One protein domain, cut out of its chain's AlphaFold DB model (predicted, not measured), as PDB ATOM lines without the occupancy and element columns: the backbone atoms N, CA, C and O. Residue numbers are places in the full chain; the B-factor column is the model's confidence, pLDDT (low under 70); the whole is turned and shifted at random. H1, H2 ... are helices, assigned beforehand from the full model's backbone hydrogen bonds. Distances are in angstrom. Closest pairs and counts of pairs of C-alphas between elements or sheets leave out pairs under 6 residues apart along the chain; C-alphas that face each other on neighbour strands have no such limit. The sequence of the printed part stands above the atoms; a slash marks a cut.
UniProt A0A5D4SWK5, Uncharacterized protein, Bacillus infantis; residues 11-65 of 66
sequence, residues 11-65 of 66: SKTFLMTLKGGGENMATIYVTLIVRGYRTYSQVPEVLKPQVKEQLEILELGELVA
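AT A GLANCE: This is residues 11 to 65 of the 66 residues of an uncharacterized protein of Bacillus infantis (UniProt A0A5D4SWK5). What does the domain look like? Two helices, H2 and H3, cross at a steep angle to make a small core, and the short H4 packs on H3, while H1 is set off at one end of the long axis beyond residues 16 to 21, which stick out. A long loop, residues 35 to 47, leads from the last residue of H2 back to the first of H3. What is it made of? The printed part has 55 residues with four named helices, H1, H2, H3 and H4 along the chain, and no named strand; its class is all helix. How large is it? It is compact, with a radius of gyration of the C-alphas of 11.0 A, and elongated in outline, spanning 32 by 18 by 18 A.

IN THESE COORDINATES: Where does the first helix lie? H1 is residues 11 to 16, 9.0 A from first to last C-alpha, and begins with C-alpha 11 at (299.677, 210.020, 118.330). Which helices follow? H2 is residues 22 to 34 and 19.0 A long, with C-alpha 22 at (289.129, 201.052, 114.802). H3 is residues 48 to 57, 14.1 A. H4 is residues 61 to 65, 8.1 A, and ends with C-alpha 65 at (303.170, 188.191, 127.946).

HOW THE PARTS SIT: Does H1 touch another helix? H1 touches no helix; it is only just apart from H2, with their closest C-alphas 8.2 A apart. How do H2 and H3 stand? They touch, H2 with residues 26 to 30 alone, and run the same way at a steep tilt of 61 degrees; their closest C-alphas, those of Ala 26 and Val 51, are 5.2 A apart. Where is H4? H4 touches H3, the closest C-alphas being those of Leu 55 and Gly 61, 5.3 A apart. It is close to H2 but not clearly touching, with the closest C-alphas, those of Ile 33 and Leu 63, 7.5 A apart. What do the backbones show? Every O i to N i+4 pair is within hydrogen-bond range in H3, against 8 of 9 in H2, 1 of 2 in H1 and 0 of 1 in H4, where 2 of 2 O i to N i+3 pairs are within range.

THE WHOLE: How far does it reach? The two C-alphas farthest apart, those of Thr 17 and Glu 62, are 32.2 A apart. Are there cuts or long links? The printed part has no cut; the link from H2 to H3 is long, with 13 residues, and the other two are tight. Where is confidence low? The mean pLDDT of the printed part is 84.0, and residues 11 to 23 are under 70.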
ATOM      1  N   SER A  11     300.225 211.357 118.580       51.19
ATOM      2  CA  SER A  11     299.677 210.020 118.330       51.19
ATOM      3  C   SER A  11     298.172 209.936 118.605       51.19
ATOM      4  O   SER A  11     297.453 209.243 117.891       51.19
ATOM      5  N   LYS A  12     297.670 210.679 119.599       43.59
ATOM      6  CA  LYS A  12     296.259 210.629 120.014       43.59
ATOM      7  C   LYS A  12     295.329 211.323 119.016       43.59
ATOM      8  O   LYS A  12     294.229 210.840 118.772       43.59
ATOM      9  N   THR A  13     295.779 212.423 118.415       44.72
ATOM     10  CA  THR A  13     295.027 213.148 117.380       44.72
ATOM     11  C   THR A  13     295.127 212.486 116.011       44.72
ATOM     12  O   THR A  13     294.131 212.477 115.294       44.72
ATOM     13  N   PHE A  14     296.271 211.884 115.658       55.22
ATOM     14  CA  PHE A  14     296.415 211.162 114.386       55.22
ATOM     15  C   PHE A  14     295.459 209.961 114.285       55.22
ATOM     16  O   PHE A  14     294.898 209.694 113.229       55.22
ATOM     17  N   LEU A  15     295.205 209.284 115.408       53.50
ATOM     18  CA  LEU A  15     294.270 208.158 115.478       53.50
ATOM     19  C   LEU A  15     292.792 208.569 115.385       53.50
ATOM     20  O   LEU A  15     291.964 207.752 114.993       53.50
ATOM     21  N   MET A  16     292.447 209.813 115.731       50.47
ATOM     22  CA  MET A  16     291.051 210.269 115.793       50.47
ATOM     23  C   MET A  16     290.492 210.822 114.472       50.47
ATOM     24  O   MET A  16     289.279 210.993 114.367       50.47
ATOM     25  N   THR A  17     291.318 211.103 113.459       52.09
ATOM     26  CA  THR A  17     290.844 211.692 112.187       52.09
ATOM     27  C   THR A  17     290.489 210.660 111.115       52.09
ATOM     28  O   THR A  17     289.802 210.995 110.149       52.09
ATOM     29  N   LEU A  18     290.876 209.394 111.285       52.34
ATOM     30  CA  LEU A  18     290.515 208.312 110.372       52.34
ATOM     31  C   LEU A  18     289.181 207.700 110.812       52.34
ATOM     32  O   LEU A  18     289.138 206.767 111.610       52.34
ATOM     33  N   LYS A  19     288.075 208.203 110.256       51.25
ATOM     34  CA  LYS A  19     286.688 207.717 110.451       51.25
ATOM     35  C   LYS A  19     286.431 206.237 110.057       51.25
ATOM     36  O   LYS A  19     285.283 205.818 110.019       51.25
ATOM     37  N   GLY A  20     287.479 205.444 109.815       49.84
ATOM     38  CA  GLY A  20     287.457 203.990 109.595       49.84
ATOM     39  C   GLY A  20     288.604 203.246 110.306       49.84
ATOM     40  O   GLY A  20     289.025 202.189 109.853       49.84
ATOM     41  N   GLY A  21     289.187 203.821 111.366       54.09
ATOM     42  CA  GLY A  21     290.447 203.360 111.963       54.09
ATOM     43  C   GLY A  21     290.368 202.247 113.020       54.09
ATOM     44  O   GLY A  21     291.395 201.653 113.295       54.09
ATOM     45  N   GLY A  22     289.213 201.937 113.619       54.47
ATOM     46  CA  GLY A  22     289.129 201.052 114.802       54.47
ATOM     47  C   GLY A  22     289.775 199.665 114.628       54.47
ATOM     48  O   GLY A  22     290.792 199.382 115.259       54.47
ATOM     49  N   GLU A  23     289.237 198.837 113.728       57.25
ATOM     50  CA  GLU A  23     289.802 197.511 113.396       57.25
ATOM     51  C   GLU A  23     291.181 197.609 112.734       57.25
ATOM     52  O   GLU A  23     292.085 196.810 113.002       57.25
ATOM     53  N   ASN A  24     291.366 198.635 111.897       74.06
ATOM     54  CA  ASN A  24     292.636 198.896 111.229       74.06
ATOM     55  C   ASN A  24     293.758 199.113 112.253       74.06
ATOM     56  O   ASN A  24     294.879 198.658 112.044       74.06
ATOM     57  N   MET A  25     293.467 199.747 113.390       86.50
ATOM     58  CA  MET A  25     294.480 200.032 114.396       86.50
ATOM     59  C   MET A  25     294.886 198.814 115.218       86.50
ATOM     60  O   MET A  25     296.079 198.675 115.487       86.50
ATOM     61  N   ALA A  26     293.960 197.921 115.584       92.19
ATOM     62  CA  ALA A  26     294.325 196.658 116.231       92.19
ATOM     63  C   ALA A  26     295.229 195.820 115.311       92.19
ATOM     64  O   ALA A  26     296.324 195.428 115.710       92.19
ATOM     65  N   THR A  27     294.841 195.692 114.040       94.00
ATOM     66  CA  THR A  27     295.603 194.967 113.009       94.00
ATOM     67  C   THR A  27     297.001 195.560 112.790       94.00
ATOM     68  O   THR A  27     297.989 194.830 112.645       94.00
ATOM     69  N   ILE A  28     297.127 196.894 112.814       93.31
ATOM     70  CA  ILE A  28     298.429 197.573 112.762       93.31
ATOM     71  C   ILE A  28     299.281 197.192 113.976       93.31
ATOM     72  O   ILE A  28     300.447 196.849 113.798       93.31
ATOM     73  N   TYR A  29     298.732 197.219 115.195       95.00
ATOM     74  CA  TYR A  29     299.488 196.828 116.390       95.00
ATOM     75  C   TYR A  29     299.922 195.364 116.349       95.00
ATOM     76  O   TYR A  29     301.087 195.098 116.627       95.00
ATOM     77  N   VAL A  30     299.051 194.444 115.926       96.56
ATOM     78  CA  VAL A  30     299.415 193.036 115.696       96.56
ATOM     79  C   VAL A  30     300.588 192.943 114.724       96.56
ATOM     80  O   VAL A  30     301.607 192.340 115.041       96.56
ATOM     81  N   THR A  31     300.510 193.631 113.583       96.44
ATOM     82  CA  THR A  31     301.598 193.642 112.591       96.44
ATOM     83  C   THR A  31     302.908 194.185 113.171       96.44
ATOM     84  O   THR A  31     303.983 193.665 112.875       96.44
ATOM     85  N   LEU A  32     302.843 195.243 113.983       96.38
ATOM     86  CA  LEU A  32     304.019 195.830 114.626       96.38
ATOM     87  C   LEU A  32     304.623 194.904 115.689       96.38
ATOM     88  O   LEU A  32     305.846 194.868 115.798       96.38
ATOM     89  N   ILE A  33     303.794 194.163 116.432       97.12
ATOM     90  CA  ILE A  33     304.224 193.171 117.427       97.12
ATOM     91  C   ILE A  33     304.897 191.983 116.744       97.12
ATOM     92  O   ILE A  33     306.039 191.672 117.058       97.12
ATOM     93  N   VAL A  34     304.258 191.401 115.724       96.62
ATOM     94  CA  VAL A  34     304.818 190.286 114.935       96.62
ATOM     95  C   VAL A  34     306.161 190.659 114.296       96.62
ATOM     96  O   VAL A  34     307.040 189.817 114.138       96.62
ATOM     97  N   ARG A  35     306.354 191.935 113.939       95.50
ATOM     98  CA  ARG A  35     307.625 192.446 113.400       95.50
ATOM     99  C   ARG A  35     308.634 192.906 114.459       95.50
ATOM    100  O   ARG A  35     309.705 193.376 114.085       95.50
ATOM    101  N   GLY A  36     308.309 192.817 115.748       94.50
ATOM    102  CA  GLY A  36     309.184 193.230 116.849       94.50
ATOM    103  C   GLY A  36     309.380 194.745 116.983       94.50
ATOM    104  O   GLY A  36     310.273 195.196 117.696       94.50
ATOM    105  N   TYR A  37     308.567 195.564 116.308       94.25
ATOM    106  CA  TYR A  37     308.619 197.026 116.437       94.25
ATOM    107  C   TYR A  37     307.893 197.541 117.685       94.25
ATOM    108  O   TYR A  37     308.111 198.684 118.097       94.25
ATOM    109  N   ARG A  38     306.988 196.734 118.249       94.31
ATOM    110  CA  ARG A  38     306.206 197.028 119.454       94.31
ATOM    111  C   ARG A  38     306.063 195.770 120.307       94.31
ATOM    112  O   ARG A  38     306.089 194.674 119.770       94.31
ATOM    113  N   THR A  39     305.855 195.946 121.605       96.88
ATOM    114  CA  THR A  39     305.453 194.875 122.536       96.88
ATOM    115  C   THR A  39     303.980 195.030 122.911       96.88
ATOM    116  O   THR A  39     303.403 196.114 122.752       96.88
ATOM    117  N   TYR A  40     303.354 193.974 123.434       96.56
ATOM    118  CA  TYR A  40     301.948 194.026 123.837       96.56
ATOM    119  C   TYR A  40     301.703 195.060 124.950       96.56
ATOM    120  O   TYR A  40     300.694 195.772 124.950       96.56
ATOM    121  N   SER A  41     302.677 195.254 125.843       95.50
ATOM    122  CA  SER A  41     302.672 196.326 126.850       95.50
ATOM    123  C   SER A  41     302.559 197.753 126.277       95.50
ATOM    124  O   SER A  41     302.097 198.657 126.978       95.50
ATOM    125  N   GLN A  42     302.916 197.973 125.005       93.75
ATOM    126  CA  GLN A  42     302.809 199.269 124.317       93.75
ATOM    127  C   GLN A  42     301.465 199.486 123.603       93.75
ATOM    128  O   GLN A  42     301.230 200.569 123.057       93.75
ATOM    129  N   VAL A  43     300.580 198.487 123.598       92.50
ATOM    130  CA  VAL A  43     299.241 198.593 123.011       92.50
ATOM    131  C   VAL A  43     298.353 199.477 123.902       92.50
ATOM    132  O   VAL A  43     298.286 199.255 125.113       92.50
ATOM    133  N   PRO A  44     297.635 200.473 123.348       90.75
ATOM    134  CA  PRO A  44     296.655 201.249 124.099       90.75
ATOM    135  C   PRO A  44     295.584 200.353 124.736       90.75
ATOM    136  O   PRO A  44     295.051 199.474 124.066       90.75
ATOM    137  N   GLU A  45     295.203 200.625 125.987       90.56
ATOM    138  CA  GLU A  45     294.245 199.797 126.750       90.56
ATOM    139  C   GLU A  45     292.934 199.504 126.002       90.56
ATOM    140  O   GLU A  45     292.421 198.393 126.057       90.56
ATOM    141  N   VAL A  46     292.423 200.471 125.233       88.12
ATOM    142  CA  VAL A  46     291.191 200.311 124.440       88.12
ATOM    143  C   VAL A  46     291.325 199.296 123.293       88.12
ATOM    144  O   VAL A  46     290.325 198.733 122.864       88.12
ATOM    145  N   LEU A  47     292.544 199.052 122.797       92.06
ATOM    146  CA  LEU A  47     292.825 198.123 121.694       92.06
ATOM    147  C   LEU A  47     293.311 196.752 122.176       92.06
ATOM    148  O   LEU A  47     293.233 195.793 121.414       92.06
ATOM    149  N   LYS A  48     293.799 196.640 123.419       93.94
ATOM    150  CA  LYS A  48     294.341 195.390 123.977       93.94
ATOM    151  C   LYS A  48     293.417 194.177 123.797       93.94
ATOM    152  O   LYS A  48     293.923 193.160 123.334       93.94
ATOM    153  N   PRO A  49     292.096 194.260 124.063       95.44
ATOM    154  CA  PRO A  49     291.202 193.121 123.848       95.44
ATOM    155  C   PRO A  49     291.218 192.607 122.401       95.44
ATOM    156  O   PRO A  49     291.381 191.413 122.189       95.44
ATOM    157  N   GLN A  50     291.142 193.511 121.416       95.06
ATOM    158  CA  GLN A  50     291.137 193.150 119.991       95.06
ATOM    159  C   GLN A  50     292.504 192.647 119.515       95.06
ATOM    160  O   GLN A  50     292.584 191.704 118.738       95.06
ATOM    161  N   VAL A  51     293.596 193.259 119.987       95.31
ATOM    162  CA  VAL A  51     294.958 192.816 119.648       95.31
ATOM    163  C   VAL A  51     295.228 191.422 120.209       95.31
ATOM    164  O   VAL A  51     295.785 190.588 119.505       95.31
ATOM    165  N   LYS A  52     294.806 191.152 121.451       97.44
ATOM    166  CA  LYS A  52     294.933 189.831 122.068       97.44
ATOM    167  C   LYS A  52     294.162 188.773 121.285       97.44
ATOM    168  O   LYS A  52     294.742 187.752 120.944       97.44
ATOM    169  N   GLU A  53     292.898 189.042 120.967       97.19
ATOM    170  CA  GLU A  53     292.062 188.129 120.182       97.19
ATOM    171  C   GLU A  53     292.700 187.801 118.824       97.19
ATOM    172  O   GLU A  53     292.811 186.637 118.454       97.19
ATOM    173  N   GLN A  54     293.196 188.808 118.099       96.81
ATOM    174  CA  GLN A  54     293.855 188.583 116.811       96.81
ATOM    175  C   GLN A  54     295.163 187.789 116.939       96.81
ATOM    176  O   GLN A  54     295.431 186.936 116.099       96.81
ATOM    177  N   LEU A  55     295.970 188.036 117.976       97.19
ATOM    178  CA  LEU A  55     297.172 187.240 118.240       97.19
ATOM    179  C   LEU A  55     296.821 185.784 118.569       97.19
ATOM    180  O   LEU A  55     297.478 184.883 118.062       97.19
ATOM    181  N   GLU A  56     295.767 185.543 119.352       97.31
ATOM    182  CA  GLU A  56     295.282 184.190 119.655       97.31
ATOM    183  C   GLU A  56     294.767 183.469 118.396       97.31
ATOM    184  O   GLU A  56     295.109 182.309 118.186       97.31
ATOM    185  N   ILE A  57     294.024 184.158 117.518       97.62
ATOM    186  CA  ILE A  57     293.570 183.619 116.219       97.62
ATOM    187  C   ILE A  57     294.753 183.241 115.316       97.62
ATOM    188  O   ILE A  57     294.664 182.283 114.551       97.62
ATOM    189  N   LEU A  58     295.852 183.993 115.391       96.94
ATOM    190  CA  LEU A  58     297.080 183.728 114.641       96.94
ATOM    191  C   LEU A  58     297.991 182.684 115.306       96.94
ATOM    192  O   LEU A  58     299.079 182.450 114.790       96.94
ATOM    193  N   GLU A  59     297.568 182.079 116.422       97.56
ATOM    194  CA  GLU A  59     298.369 181.142 117.222       97.56
ATOM    195  C   GLU A  59     299.666 181.764 117.792       97.56
ATOM    196  O   GLU A  59     300.649 181.067 118.008       97.56
ATOM    197  N   LEU A  60     299.655 183.079 118.058       97.31
ATOM    198  CA  LEU A  60     300.769 183.881 118.599       97.31
ATOM    199  C   LEU A  60     300.451 184.473 119.987       97.31
ATOM    200  O   LEU A  60     300.862 185.589 120.330       97.31
ATOM    201  N   GLY A  61     299.644 183.766 120.782       95.88
ATOM    202  CA  GLY A  61     299.170 184.232 122.091       95.88
ATOM    203  C   GLY A  61     300.289 184.476 123.112       95.88
ATOM    204  O   GLY A  61     300.117 185.260 124.044       95.88
ATOM    205  N   GLU A  62     301.457 183.861 122.930       95.62
ATOM    206  CA  GLU A  62     302.648 184.054 123.759       95.62
ATOM    207  C   GLU A  62     303.177 185.495 123.733       95.62
ATOM    208  O   GLU A  62     303.683 185.975 124.747       95.62
ATOM    209  N   LEU A  63     302.959 186.230 122.635       95.62
ATOM    210  CA  LEU A  63     303.406 187.621 122.478       95.62
ATOM    211  C   LEU A  63     302.644 188.606 123.387       95.62
ATOM    212  O   LEU A  63     303.018 189.771 123.504       95.62
ATOM    213  N   VAL A  64     301.572 188.155 124.046       93.38
ATOM    214  CA  VAL A  64     300.789 188.942 125.014       93.38
ATOM    215  C   VAL A  64     301.522 189.101 126.353       93.38
ATOM    216  O   VAL A  64     301.252 190.050 127.092       93.38
ATOM    217  N   ALA A  65     302.437 188.187 126.681       80.81
ATOM    218  CA  ALA A  65     303.170 188.191 127.946       80.81
ATOM    219  C   ALA A  65     304.415 189.107 127.946       80.81
ATOM    220  O   ALA A  65     305.064 189.227 128.988       80.81
TER     221      ALA A  65